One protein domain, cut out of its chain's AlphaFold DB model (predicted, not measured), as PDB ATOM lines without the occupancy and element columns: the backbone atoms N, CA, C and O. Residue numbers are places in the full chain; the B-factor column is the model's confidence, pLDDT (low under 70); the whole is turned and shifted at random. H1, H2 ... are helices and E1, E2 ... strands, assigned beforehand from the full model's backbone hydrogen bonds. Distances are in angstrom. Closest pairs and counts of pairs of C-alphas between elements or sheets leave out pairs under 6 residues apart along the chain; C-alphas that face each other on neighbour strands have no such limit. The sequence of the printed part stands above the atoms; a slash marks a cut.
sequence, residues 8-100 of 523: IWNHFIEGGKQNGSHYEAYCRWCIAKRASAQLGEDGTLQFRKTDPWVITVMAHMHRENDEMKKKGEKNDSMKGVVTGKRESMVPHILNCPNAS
ATOM      1  N   ILE A   8     -37.715  58.321  -7.943       96.38
ATOM      2  CA  ILE A   8     -38.591  57.142  -8.062       96.38
ATOM      3  C   ILE A   8     -37.837  55.886  -8.540       96.38
ATOM      4  O   ILE A   8     -38.250  54.777  -8.222       96.38
ATOM      5  N   TRP A   9     -36.716  56.032  -9.257       96.25
ATOM      6  CA  TRP A   9     -35.890  54.909  -9.714       96.25
ATOM      7  C   TRP A   9     -35.249  54.111  -8.577       96.25
ATOM      8  O   TRP A   9     -34.966  52.933  -8.771       96.25
ATOM      9  N   ASN A  10     -35.116  54.679  -7.374       95.19
ATOM     10  CA  ASN A  10     -34.623  53.949  -6.198       95.19
ATOM     11  C   ASN A  10     -35.541  52.777  -5.796       95.19
ATOM     12  O   ASN A  10     -35.145  51.882  -5.053       95.19
ATOM     13  N   HIS A  11     -36.769  52.763  -6.313       95.88
ATOM     14  CA  HIS A  11     -37.788  51.752  -6.047       95.88
ATOM     15  C   HIS A  11     -37.935  50.709  -7.165       95.88
ATOM     16  O   HIS A  11     -38.755  49.794  -7.057       95.88
ATOM     17  N   PHE A  12     -37.127  50.824  -8.221       96.12
ATOM     18  CA  PHE A  12     -37.162  49.943  -9.382       96.12
ATOM     19  C   PHE A  12     -35.766  49.402  -9.720       96.12
ATOM     20  O   PHE A  12     -34.742  49.915  -9.264       96.12
ATOM     21  N   ILE A  13     -35.733  48.334 -10.511       95.94
ATOM     22  CA  ILE A  13     -34.545  47.844 -11.208       95.94
ATOM     23  C   ILE A  13     -34.713  48.159 -12.691       95.94
ATOM     24  O   ILE A  13     -35.757  47.884 -13.278       95.94
ATOM     25  N   GLU A  14     -33.695  48.765 -13.289       95.94
ATOM     26  CA  GLU A  14     -33.666  49.063 -14.721       95.94
ATOM     27  C   GLU A  14     -33.461  47.782 -15.532       95.94
ATOM     28  O   GLU A  14     -32.475  47.065 -15.345       95.94
ATOM     29  N   GLY A  15     -34.389  47.507 -16.440       95.00
ATOM     30  CA  GLY A  15     -34.372  46.352 -17.329       95.00
ATOM     31  C   GLY A  15     -33.734  46.622 -18.685       95.00
ATOM     32  O   GLY A  15     -32.779  47.395 -18.793       95.00
ATOM     33  N   GLY A  16     -34.257  45.945 -19.710       92.81
ATOM     34  CA  GLY A  16     -33.872  46.148 -21.104       92.81
ATOM     35  C   GLY A  16     -34.327  47.505 -21.644       92.81
ATOM     36  O   GLY A  16     -35.234  48.148 -21.107       92.81
ATOM     37  N   LYS A  17     -33.678  47.962 -22.713       92.88
ATOM     38  CA  LYS A  17     -34.062  49.178 -23.435       92.88
ATOM     39  C   LYS A  17     -35.195  48.820 -24.409       92.88
ATOM     40  O   LYS A  17     -34.974  48.018 -25.303       92.88
ATOM     41  N   GLN A  18     -36.393  49.387 -24.232       83.56
ATOM     42  CA  GLN A  18     -37.555  49.096 -25.096       83.56
ATOM     43  C   GLN A  18     -37.499  49.861 -26.423       83.56
ATOM     44  O   GLN A  18     -37.985  49.389 -27.442       83.56
ATOM     45  N   ASN A  19     -36.955  51.078 -26.409       83.62
ATOM     46  CA  ASN A  19     -36.702  51.896 -27.597       83.62
ATOM     47  C   ASN A  19     -35.611  52.931 -27.289       83.62
ATOM     48  O   ASN A  19     -35.100  52.987 -26.169       83.62
ATOM     49  N   GLY A  20     -35.266  53.786 -28.258       78.88
ATOM     50  CA  GLY A  20     -34.163  54.753 -28.159       78.88
ATOM     51  C   GLY A  20     -34.109  55.594 -26.870       78.88
ATOM     52  O   GLY A  20     -33.014  55.990 -26.470       78.88
ATOM     53  N   SER A  21     -35.241  55.805 -26.183       81.19
ATOM     54  CA  SER A  21     -35.348  56.663 -24.992       81.19
ATOM     55  C   SER A  21     -35.984  56.027 -23.747       81.19
ATOM     56  O   SER A  21     -35.970  56.663 -22.692       81.19
ATOM     57  N   HIS A  22     -36.520  54.804 -23.816       86.81
ATOM     58  CA  HIS A  22     -37.237  54.191 -22.691       86.81
ATOM     59  C   HIS A  22     -36.637  52.850 -22.272       86.81
ATOM     60  O   HIS A  22     -36.348  51.989 -23.100       86.81
ATOM     61  N   TYR A  23     -36.511  52.677 -20.961       94.06
ATOM     62  CA  TYR A  23     -36.102  51.431 -20.318       94.06
ATOM     63  C   TYR A  23     -37.305  50.754 -19.678       94.06
ATOM     64  O   TYR A  23     -38.270  51.423 -19.306       94.06
ATOM     65  N   GLU A  24     -37.238  49.444 -19.497       95.62
ATOM     66  CA  GLU A  24     -38.125  48.741 -18.576       95.62
ATOM     67  C   GLU A  24     -37.750  49.046 -17.127       95.62
ATOM     68  O   GLU A  24     -36.580  49.243 -16.792       95.62
ATOM     69  N   ALA A  25     -38.746  49.072 -16.251       96.38
ATOM     70  CA  ALA A  25     -38.569  49.266 -14.825       96.38
ATOM     71  C   ALA A  25     -39.304  48.161 -14.061       96.38
ATOM     72  O   ALA A  25     -40.522  48.011 -14.169       96.38
ATOM     73  N   TYR A  26     -38.556  47.405 -13.259       96.69
ATOM     74  CA  TYR A  26     -39.058  46.292 -12.463       96.69
ATOM     75  C   TYR A  26     -39.221  46.721 -11.006       96.69
ATOM     76  O   TYR A  26     -38.259  47.137 -10.363       96.69
ATOM     77  N   CYS A  27     -40.435  46.648 -10.469       96.62
ATOM     78  CA  CYS A  27     -40.738  47.061  -9.101       96.62
ATOM     79  C   CYS A  27     -40.070  46.127  -8.083       96.62
ATOM     80  O   CYS A  27     -40.344  44.923  -8.063       96.62
ATOM     81  N   ARG A  28     -39.237  46.683  -7.190       95.75
ATOM     82  CA  ARG A  28     -38.460  45.892  -6.220       95.75
ATOM     83  C   ARG A  28     -39.349  45.029  -5.311       95.75
ATOM     84  O   ARG A  28     -39.051  43.861  -5.090       95.75
ATOM     85  N   TRP A  29     -40.490  45.532  -4.845       95.25
ATOM     86  CA  TRP A  29     -41.388  44.724  -4.006       95.25
ATOM     87  C   TRP A  29     -42.117  43.617  -4.768       95.25
ATOM     88  O   TRP A  29     -42.411  42.575  -4.187       95.25
ATOM     89  N   CYS A  30     -42.390  43.805  -6.064       95.56
ATOM     90  CA  CYS A  30     -42.957  42.734  -6.886       95.56
ATOM     91  C   CYS A  30     -41.949  41.595  -7.077       95.56
ATOM     92  O   CYS A  30     -42.336  40.433  -6.981       95.56
ATOM     93  N   ILE A  31     -40.666  41.929  -7.268       94.75
ATOM     94  CA  ILE A  31     -39.575  40.947  -7.313       94.75
ATOM     95  C   ILE A  31     -39.486  40.191  -5.982       94.75
ATOM     96  O   ILE A  31     -39.555  38.964  -5.973       94.75
ATOM     97  N   ALA A  32     -39.402  40.911  -4.857       93.56
ATOM     98  CA  ALA A  32     -39.284  40.301  -3.530       93.56
ATOM     99  C   ALA A  32     -40.454  39.354  -3.222       93.56
ATOM    100  O   ALA A  32     -40.246  38.230  -2.771       93.56
ATOM    101  N   LYS A  33     -41.685  39.780  -3.540       93.88
ATOM    102  CA  LYS A  33     -42.889  38.970  -3.325       93.88
ATOM    103  C   LYS A  33     -42.873  37.676  -4.140       93.88
ATOM    104  O   LYS A  33     -43.270  36.645  -3.610       93.88
ATOM    105  N   ARG A  34     -42.425  37.720  -5.400       92.81
ATOM    106  CA  ARG A  34     -42.340  36.534  -6.273       92.81
ATOM    107  C   ARG A  34     -41.225  35.581  -5.871       92.81
ATOM    108  O   ARG A  34     -41.402  34.376  -5.957       92.81
ATOM    109  N   ALA A  35     -40.108  36.117  -5.392       91.69
ATOM    110  CA  ALA A  35     -39.002  35.314  -4.883       91.69
ATOM    111  C   ALA A  35     -39.279  34.704  -3.499       91.69
ATOM    112  O   ALA A  35     -38.446  33.960  -2.992       91.69
ATOM    113  N   SER A  36     -40.402  35.053  -2.857       90.12
ATOM    114  CA  SER A  36     -40.637  34.792  -1.429       90.12
ATOM    115  C   SER A  36     -39.477  35.265  -0.540       90.12
ATOM    116  O   SER A  36     -39.233  34.713   0.531       90.12
ATOM    117  N   ALA A  37     -38.753  36.295  -0.986       83.69
ATOM    118  CA  ALA A  37     -37.619  36.842  -0.264       83.69
ATOM    119  C   ALA A  37     -38.129  37.666   0.922       83.69
ATOM    120  O   ALA A  37     -39.030  38.502   0.774       83.69
ATOM    121  N   GLN A  38     -37.550  37.437   2.099       75.06
ATOM    122  CA  GLN A  38     -37.854  38.248   3.271       75.06
ATOM    123  C   GLN A  38     -37.317  39.668   3.060       75.06
ATOM    124  O   GLN A  38     -36.183  39.869   2.625       75.06
ATOM    125  N   LEU A  39     -38.164  40.656   3.336       74.50
ATOM    126  CA  LEU A  39     -37.758  42.056   3.403       74.50
ATOM    127  C   LEU A  39     -36.914  42.246   4.668       74.50
ATOM    128  O   LEU A  39     -37.276  41.709   5.714       74.50
ATOM    129  N   GLY A  40     -35.821  43.011   4.584       73.94
ATOM    130  CA  GLY A  40     -35.106  43.458   5.782       73.94
ATOM    131  C   GLY A  40     -36.034  44.252   6.709       73.94
ATOM    132  O   GLY A  40     -37.018  44.840   6.250       73.94
ATOM    133  N   GLU A  41     -35.736  44.271   8.010       71.06
ATOM    134  CA  GLU A  41     -36.552  44.960   9.030       71.06
ATOM    135  C   GLU A  41     -36.712  46.467   8.762       71.06
ATOM    136  O   GLU A  41     -37.723  47.067   9.121       71.06
ATOM    137  N   ASP A  42     -35.750  47.075   8.068       71.12
ATOM    138  CA  ASP A  42     -35.767  48.479   7.649       71.12
ATOM    139  C   ASP A  42     -36.623  48.734   6.390       71.12
ATOM    140  O   ASP A  42     -36.743  49.867   5.914       71.12
ATOM    141  N   GLY A  43     -37.220  47.682   5.821       66.88
ATOM    142  CA  GLY A  43     -37.974  47.730   4.575       66.88
ATOM    143  C   GLY A  43     -37.117  48.062   3.352       66.88
ATOM    144  O   GLY A  43     -37.685  48.312   2.278       66.88
ATOM    145  N   THR A  44     -35.783  48.078   3.477       71.81
ATOM    146  CA  THR A  44     -34.884  48.296   2.348       71.81
ATOM    147  C   THR A  44     -34.552  46.970   1.672       71.81
ATOM    148  O   THR A  44     -34.239  45.951   2.282       71.81
ATOM    149  N   LEU A  45     -34.685  46.969   0.349       75.56
ATOM    150  CA  LEU A  45     -34.373  45.820  -0.488       75.56
ATOM    151  C   LEU A  45     -32.974  45.996  -1.059       75.56
ATOM    152  O   LEU A  45     -32.788  46.771  -2.002       75.56
ATOM    153  N   GLN A  46     -32.008  45.267  -0.507       78.81
ATOM    154  CA  GLN A  46     -30.650  45.199  -1.041       78.81
ATOM    155  C   GLN A  46     -30.463  43.928  -1.868       78.81
ATOM    156  O   GLN A  46     -29.805  42.986  -1.449       78.81
ATOM    157  N   PHE A  47     -31.041  43.909  -3.064       85.12
ATOM    158  CA  PHE A  47     -30.647  42.952  -4.093       85.12
ATOM    159  C   PHE A  47     -30.177  43.695  -5.340       85.12
ATOM    160  O   PHE A  47     -30.664  44.788  -5.663       85.12
ATOM    161  N   ARG A  48     -29.161  43.140  -6.001       88.06
ATOM    162  CA  ARG A  48     -28.526  43.721  -7.185       88.06
ATOM    163  C   ARG A  48     -29.182  43.152  -8.437       88.06
ATOM    164  O   ARG A  48     -29.631  42.013  -8.465       88.06
ATOM    165  N   LYS A  49     -29.180  43.937  -9.519       91.00
ATOM    166  CA  LYS A  49     -29.640  43.481 -10.846       91.00
ATOM    167  C   LYS A  49     -28.913  42.207 -11.306       91.00
ATOM    168  O   LYS A  49     -29.481  41.427 -12.056       91.00
ATOM    169  N   THR A  50     -27.666  42.036 -10.871       90.25
ATOM    170  CA  THR A  50     -26.776  40.930 -11.235       90.25
ATOM    171  C   THR A  50     -27.011  39.652 -10.433       90.25
ATOM    172  O   THR A  50     -26.378  38.648 -10.734       90.25
ATOM    173  N   ASP A  51     -27.871  39.669  -9.411       91.00
ATOM    174  CA  ASP A  51     -28.118  38.473  -8.608       91.00
ATOM    175  C   ASP A  51     -28.884  37.439  -9.465       91.00
ATOM    176  O   ASP A  51     -29.934  37.782 -10.024       91.00
ATOM    177  N   PRO A  52     -28.417  36.177  -9.581       91.38
ATOM    178  CA  PRO A  52     -28.997  35.199 -10.514       91.38
ATOM    179  C   PRO A  52     -30.507  34.977 -10.341       91.38
ATOM    180  O   PRO A  52     -31.259  34.865 -11.314       91.38
ATOM    181  N   TRP A  53     -30.984  34.977  -9.096       93.44
ATOM    182  CA  TRP A  53     -32.408  34.826  -8.801       93.44
ATOM    183  C   TRP A  53     -33.223  36.064  -9.210       93.44
ATOM    184  O   TRP A  53     -34.356  35.920  -9.663       93.44
ATOM    185  N   VAL A  54     -32.652  37.273  -9.128       93.56
ATOM    186  CA  VAL A  54     -33.306  38.516  -9.576       93.56
ATOM    187  C   VAL A  54     -33.477  38.488 -11.090       93.56
ATOM    188  O   VAL A  54     -34.562  38.792 -11.579       93.56
ATOM    189  N   ILE A  55     -32.445  38.064 -11.830       93.19
ATOM    190  CA  ILE A  55     -32.503  37.882 -13.291       93.19
ATOM    191  C   ILE A  55     -33.621  36.899 -13.661       93.19
ATOM    192  O   ILE A  55     -34.463  37.210 -14.504       93.19
ATOM    193  N   THR A  56     -33.685  35.762 -12.966       93.12
ATOM    194  CA  THR A  56     -34.707  34.726 -13.187       93.12
ATOM    195  C   THR A  56     -36.123  35.255 -12.939       93.12
ATOM    196  O   THR A  56     -37.021  35.064 -13.763       93.12
ATOM    197  N   VAL A  57     -36.336  35.980 -11.836       94.38
ATOM    198  CA  VAL A  57     -37.643  36.567 -11.501       94.38
ATOM    199  C   VAL A  57     -38.037  37.658 -12.498       94.38
ATOM    200  O   VAL A  57     -39.190  37.691 -12.924       94.38
ATOM    201  N   MET A  58     -37.104  38.517 -12.924       95.44
ATOM    202  CA  MET A  58     -37.369  39.529 -13.954       95.44
ATOM    203  C   MET A  58     -37.767  38.884 -15.288       95.44
ATOM    204  O   MET A  58     -38.751  39.309 -15.890       95.44
ATOM    205  N   ALA A  59     -37.090  37.813 -15.713       93.12
ATOM    206  CA  ALA A  59     -37.451  37.081 -16.929       93.12
ATOM    207  C   ALA A  59     -38.859  36.457 -16.845       93.12
ATOM    208  O   ALA A  59     -39.621  36.494 -17.811       93.12
ATOM    209  N   HIS A  60     -39.245  35.922 -15.681       93.31
ATOM    210  CA  HIS A  60     -40.602  35.410 -15.451       93.31
ATOM    211  C   HIS A  60     -41.655  36.528 -15.485       93.31
ATOM    212  O   HIS A  60     -42.706  36.387 -16.106       93.31
ATOM    213  N   MET A  61     -41.354  37.667 -14.855       94.06
ATOM    214  CA  MET A  61     -42.208  38.857 -14.882       94.06
ATOM    215  C   MET A  61     -42.416  39.399 -16.297       94.06
ATOM    216  O   MET A  61     -43.511  39.860 -16.614       94.06
ATOM    217  N   HIS A  62     -41.381  39.347 -17.135       92.38
ATOM    218  CA  HIS A  62     -41.461  39.780 -18.524       92.38
ATOM    219  C   HIS A  62     -42.360  38.851 -19.355       92.38
ATOM    220  O   HIS A  62     -43.310  39.331 -19.971       92.38
ATOM    221  N   ARG A  63     -42.149  37.528 -19.266       91.81
ATOM    222  CA  ARG A  63     -42.977  36.525 -19.965       91.81
ATOM    223  C   ARG A  63     -44.462  36.648 -19.635       91.81
ATOM    224  O   ARG A  63     -45.280  36.754 -20.542       91.81
ATOM    225  N   GLU A  64     -44.812  36.721 -18.353       91.06
ATOM    226  CA  GLU A  64     -46.212  36.895 -17.940       91.06
ATOM    227  C   GLU A  64     -46.827  38.196 -18.470       91.06
ATOM    228  O   GLU A  64     -48.002  38.230 -18.834       91.06
ATOM    229  N   ASN A  65     -46.056  39.285 -18.502       89.75
ATOM    230  CA  ASN A  65     -46.544  40.557 -19.022       89.75
ATOM    231  C   ASN A  65     -46.872  40.456 -20.517       89.75
ATOM    232  O   ASN A  65     -47.872  41.018 -20.965       89.75
ATOM    233  N   ASP A  66     -46.070  39.718 -21.281       89.50
ATOM    234  CA  ASP A  66     -46.331  39.492 -22.698       89.50
ATOM    235  C   ASP A  66     -47.497  38.524 -22.928       89.50
ATOM    236  O   ASP A  66     -48.326  38.769 -23.806       89.50
ATOM    237  N   GLU A  67     -47.659  37.496 -22.091       90.62
ATOM    238  CA  GLU A  67     -48.849  36.635 -22.104       90.62
ATOM    239  C   GLU A  67     -50.135  37.416 -21.797       90.62
ATOM    240  O   GLU A  67     -51.137  37.261 -22.498       90.62
ATOM    241  N   MET A  68     -50.118  38.304 -20.798       85.12
ATOM    242  CA  MET A  68     -51.271  39.157 -20.484       85.12
ATOM    243  C   MET A  68     -51.590  40.135 -21.619       85.12
ATOM    244  O   MET A  68     -52.764  40.350 -21.926       85.12
ATOM    245  N   LYS A  69     -50.570  40.712 -22.276       86.62
ATOM    246  CA  LYS A  69     -50.775  41.556 -23.466       86.62
ATOM    247  C   LYS A  69     -51.435  40.771 -24.596       86.62
ATOM    248  O   LYS A  69     -52.378  41.287 -25.189       86.62
ATOM    249  N   LYS A  70     -50.990  39.534 -24.855       90.56
ATOM    250  CA  LYS A  70     -51.602  38.643 -25.856       90.56
ATOM    251  C   LYS A  70     -53.075  38.358 -25.541       90.56
ATOM    252  O   LYS A  70     -53.890  38.311 -26.453       90.56
ATOM    253  N   LYS A  71     -53.432  38.240 -24.257       91.50
ATOM    254  CA  LYS A  71     -54.821  38.051 -23.791       91.50
ATOM    255  C   LYS A  71     -55.659  39.338 -23.751       91.50
ATOM    256  O   LYS A  71     -56.855  39.274 -23.488       91.50
ATOM    257  N   GLY A  72     -55.064  40.512 -23.986       90.38
ATOM    258  CA  GLY A  72     -55.754  41.802 -23.879       90.38
ATOM    259  C   GLY A  72     -56.083  42.232 -22.441       90.38
ATOM    260  O   GLY A  72     -56.877  43.154 -22.238       90.38
ATOM    261  N   GLU A  73     -55.477  41.604 -21.429       85.94
ATOM    262  CA  GLU A  73     -55.751  41.886 -20.017       85.94
ATOM    263  C   GLU A  73     -55.034  43.170 -19.544       85.94
ATOM    264  O   GLU A  73     -53.802  43.292 -19.526       85.94
ATOM    265  N   LYS A  74     -55.814  44.171 -19.114       74.94
ATOM    266  CA  LYS A  74     -55.320  45.486 -18.650       74.94
ATOM    267  C   LYS A  74     -55.118  45.570 -17.128       74.94
ATOM    268  O   LYS A  74     -55.345  46.619 -16.531       74.94
ATOM    269  N   ASN A  75     -54.698  44.488 -16.474       65.25
ATOM    270  CA  ASN A  75     -54.468  44.504 -15.024       65.25
ATOM    271  C   ASN A  75     -53.118  45.143 -14.660       65.25
ATOM    272  O   ASN A  75     -52.131  44.464 -14.400       65.25
ATOM    273  N   ASP A  76     -53.071  46.475 -14.624       64.56
ATOM    274  CA  ASP A  76     -51.838  47.236 -14.364       64.56
ATOM    275  C   ASP A  76     -51.351  47.181 -12.902       64.56
ATOM    276  O   ASP A  76     -50.194  47.491 -12.620       64.56
ATOM    277  N   SER A  77     -52.196  46.755 -11.957       57.44
ATOM    278  CA  SER A  77     -51.855  46.706 -10.524       57.44
ATOM    279  C   SER A  77     -50.951  45.530 -10.134       57.44
ATOM    280  O   SER A  77     -50.220  45.633  -9.149       57.44
ATOM    281  N   MET A  78     -50.960  44.433 -10.902       64.62
ATOM    282  CA  MET A  78     -50.102  43.260 -10.667       64.62
ATOM    283  C   MET A  78     -48.874  43.194 -11.582       64.62
ATOM    284  O   MET A  78     -47.965  42.396 -11.334       64.62
ATOM    285  N   LYS A  79     -48.804  44.056 -12.603       74.81
ATOM    286  CA  LYS A  79     -47.656  44.153 -13.509       74.81
ATOM    287  C   LYS A  79     -46.486  44.773 -12.764       74.81
ATOM    288  O   LYS A  79     -46.347  45.987 -12.692       74.81
ATOM    289  N   GLY A  80     -45.623  43.942 -12.194       84.69
ATOM    290  CA  GLY A  80     -44.384  44.430 -11.597       84.69
ATOM    291  C   GLY A  80     -43.362  44.939 -12.627       84.69
ATOM    292  O   GLY A  80     -42.289  45.370 -12.213       84.69
ATOM    293  N   VAL A  81     -43.681  44.899 -13.929       94.00
ATOM    294  CA  VAL A  81     -42.915  45.503 -15.029       94.00
ATOM    295  C   VAL A  81     -43.691  46.695 -15.580       94.00
ATOM    296  O   VAL A  81     -44.841  46.553 -15.994       94.00
ATOM    297  N   VAL A  82     -43.060  47.866 -15.615       94.62
ATOM    298  CA  VAL A  82     -43.628  49.093 -16.191       94.62
ATOM    299  C   VAL A  82     -42.615  49.785 -17.095       94.62
ATOM    300  O   VAL A  82     -41.416  49.524 -17.026       94.62
ATOM    301  N   THR A  83     -43.075  50.706 -17.939       93.44
ATOM    302  CA  THR A  83     -42.170  51.605 -18.661       93.44
ATOM    303  C   THR A  83     -41.449  52.510 -17.656       93.44
ATOM    304  O   THR A  83     -42.077  53.045 -16.743       93.44
ATOM    305  N   GLY A  84     -40.152  52.748 -17.843       94.25
ATOM    306  CA  GLY A  84     -39.286  53.598 -17.009       94.25
ATOM    307  C   GLY A  84     -39.589  55.101 -17.081       94.25
ATOM    308  O   GLY A  84     -38.706  55.939 -16.899       94.25
ATOM    309  N   LYS A  85     -40.836  55.454 -17.391       94.25
ATOM    310  CA  LYS A  85     -41.377  56.806 -17.354       94.25
ATOM    311  C   LYS A  85     -41.941  57.085 -15.970       94.25
ATOM    312  O   LYS A  85     -42.644  56.248 -15.397       94.25
ATOM    313  N   ARG A  86     -41.715  58.297 -15.459       93.88
ATOM    314  CA  ARG A  86     -42.281  58.744 -14.176       93.88
ATOM    315  C   ARG A  86     -43.804  58.578 -14.155       93.88
ATOM    316  O   ARG A  86     -44.353  58.165 -13.137       93.88
ATOM    317  N   GLU A  87     -44.460  58.846 -15.282       93.81
ATOM    318  CA  GLU A  87     -45.908  58.744 -15.477       93.81
ATOM    319  C   GLU A  87     -46.437  57.312 -15.324       93.81
ATOM    320  O   GLU A  87     -47.599  57.142 -14.976       93.81
ATOM    321  N   SER A  88     -45.602  56.293 -15.540       93.75
ATOM    322  CA  SER A  88     -45.962  54.876 -15.388       93.75
ATOM    323  C   SER A  88     -45.531  54.318 -14.028       93.75
ATOM    324  O   SER A  88     -46.280  53.587 -13.380       93.75
ATOM    325  N   MET A  89     -44.346  54.708 -13.553       96.00
ATOM    326  CA  MET A  89     -43.778  54.227 -12.289       96.00
ATOM    327  C   MET A  89     -44.559  54.723 -11.065       96.00
ATOM    328  O   MET A  89     -44.809  53.953 -10.137       96.00
ATOM    329  N   VAL A  90     -44.974  55.996 -11.056       96.19
ATOM    330  CA  VAL A  90     -45.697  56.592  -9.918       96.19
ATOM    331  C   VAL A  90     -47.062  55.921  -9.686       96.19
ATOM    332  O   VAL A  90     -47.309  55.496  -8.555       96.19
ATOM    333  N   PRO A  91     -47.945  55.758 -10.696       95.62
ATOM    334  CA  PRO A  91     -49.204  55.035 -10.515       95.62
ATOM    335  C   PRO A  91     -49.013  53.591 -10.058       95.62
ATOM    336  O   PRO A  91     -49.760  53.131  -9.196       95.62
ATOM    337  N   HIS A  92     -47.997  52.894 -10.579       95.31
ATOM    338  CA  HIS A  92     -47.708  51.529 -10.156       95.31
ATOM    339  C   HIS A  92     -47.379  51.459  -8.663       95.31
ATOM    340  O   HIS A  92     -47.998  50.675  -7.957       95.31
ATOM    341  N   ILE A  93     -46.477  52.303  -8.144       96.12
ATOM    342  CA  ILE A  93     -46.147  52.306  -6.706       96.12
ATOM    343  C   ILE A  93     -47.378  52.598  -5.837       96.12
ATOM    344  O   ILE A  93     -47.572  51.942  -4.814       96.12
ATOM    345  N   LEU A  94     -48.231  53.539  -6.252       95.75
ATOM    346  CA  LEU A  94     -49.455  53.872  -5.516       95.75
ATOM    347  C   LEU A  94     -50.437  52.693  -5.449       95.75
ATOM    348  O   LEU A  94     -51.050  52.479  -4.404       95.75
ATOM    349  N   ASN A  95     -50.545  51.919  -6.533       95.06
ATOM    350  CA  ASN A  95     -51.460  50.782  -6.646       95.06
ATOM    351  C   ASN A  95     -50.832  49.439  -6.241       95.06
ATOM    352  O   ASN A  95     -51.549  48.452  -6.092       95.06
ATOM    353  N   CYS A  96     -49.513  49.377  -6.057       94.50
ATOM    354  CA  CYS A  96     -48.810  48.147  -5.729       94.50
ATOM    355  C   CYS A  96     -49.163  47.715  -4.294       94.50
ATOM    356  O   CYS A  96     -48.891  48.459  -3.338       94.50
ATOM    357  N   PRO A  97     -49.739  46.514  -4.093       93.75
ATOM    358  CA  PRO A  97     -50.084  46.031  -2.757       93.75
ATOM    359  C   PRO A  97     -48.834  45.779  -1.903       93.75
ATOM    360  O   PRO A  97     -48.891  45.921  -0.688       93.75
ATOM    361  N   ASN A  98     -47.699  45.482  -2.545       92.88
ATOM    362  CA  ASN A  98     -46.452  45.119  -1.874       92.88
ATOM    363  C   ASN A  98     -45.528  46.318  -1.591       92.88
ATOM    364  O   ASN A  98     -44.536  46.158  -0.888       92.88
ATOM    365  N   ALA A  99     -45.803  47.502  -2.151       94.00
ATOM    366  CA  ALA A  99     -44.933  48.667  -1.982       94.00
ATOM    367  C   ALA A  99     -44.976  49.214  -0.546       94.00
ATOM    368  O   ALA A  99     -46.051  49.316   0.053       94.00
ATOM    369  N   SER A 100     -43.814  49.621  -0.021       94.31
ATOM    370  CA  SER A 100     -43.705  50.177   1.331       94.31
ATOM    371  C   SER A 100     -44.461  51.504   1.477       94.31
ATOM    372  O   SER A 100     -44.665  52.243   0.508       94.31
TER     373      SER A 100
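What this domain is: This is residues 8 to 100 of the 523 residues of an uncharacterized protein of Moniliophthora roreri (strain MCA 2997) (UniProt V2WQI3). A small antiparallel sheet of three strands forms the middle layer, with the long helix H3 crossing one face and the shorter H4 covering the other, so that the whole makes three layers, helices on both faces of a sheet. H1 and H2 sit at one end of the hairpin E1 and E2, where E1 begins and E2 ends, and residues 35 to 51 form a long loop between H2 and H3. The printed part has 93 residues with four named helices and three named strands, in the order H1 E1 E2 H2 H3 E3 H4; the sheet's order is E1, E2, E3, and the class is mixed, helices and strands. It is compact, with a radius of gyration of the C-alphas of 12.7 A and spans of 37 by 27 by 27 A.

Where its parts are: Find C-alpha 12 at (-37.162, 49.943, -9.382); from there E1, residues 12 to 19, runs 18.3 A and bends by 65 degrees at residue 16. E2, residues 22 to 27, comes back over 15.7 A, and E3, residues 81 to 83, is 7.1 A long. Look next at C-alpha 52 at (-28.997, 35.199, -10.514), where H3, residues 52 to 70, sets out on its 27.5 A. H4, residues 86 to 95, covers 14.3 A and ends at C-alpha 95, (-51.460, 50.782, -6.646). H1, residues 8 to 11, is 5.8 A long, and H2, residues 28 to 34, is 10.1 A long.

How they stand to each other: Start at the hairpin E1 and E2, antiparallel at 152 degrees, where N 13 and O 26 are 2.8 A apart, within hydrogen-bond range. On the other side of E2, E3 is antiparallel at 148 degrees, with N 25 and O 82 2.8 A apart, also within range. H3 is on the sheet at a height of 10.0 A, across the strands at 64 degrees to E3 on the local plane; its closest C-alphas to E3 are those of Met 61 and Val 81, 6.7 A apart. On the opposite face H4, at a height of 9.1 A, lies over E2 and E3, along the strands at 1 degrees to E3 on the local plane; the closest C-alphas of E3 and H4, Val 82 and Ser 88, are 6.3 A apart. H2 only grazes the sheet with residues 28 to 31, and it touches residues 54 to 58 of H3 about perpendicular, at 85 degrees, the closest C-alphas being those of Ile 31 and Val 57, 6.4 A apart. H1 only grazes the sheet with residues 9 to 11, and it only just touches H4, with 3 pairs of C-alphas within 8 A, the closest being Ile 8 and Met 89 at 7.3 A. H3 and H4 are apart. Every O i to N i+4 pair is within hydrogen-bond range in H2 and H3, against 5 of 6 in H4, and H1 is too short for such a pair.

The domain as a whole: Look for the two C-alphas farthest apart at Gly 20 and Glu 41, 38.5 A from each other. The printed part has no cut; the link from H2 to H3, 17 residues, is long. The mean pLDDT of the printed part is 88.9, and it is under 70 at residue 43 and residues 75 to 78.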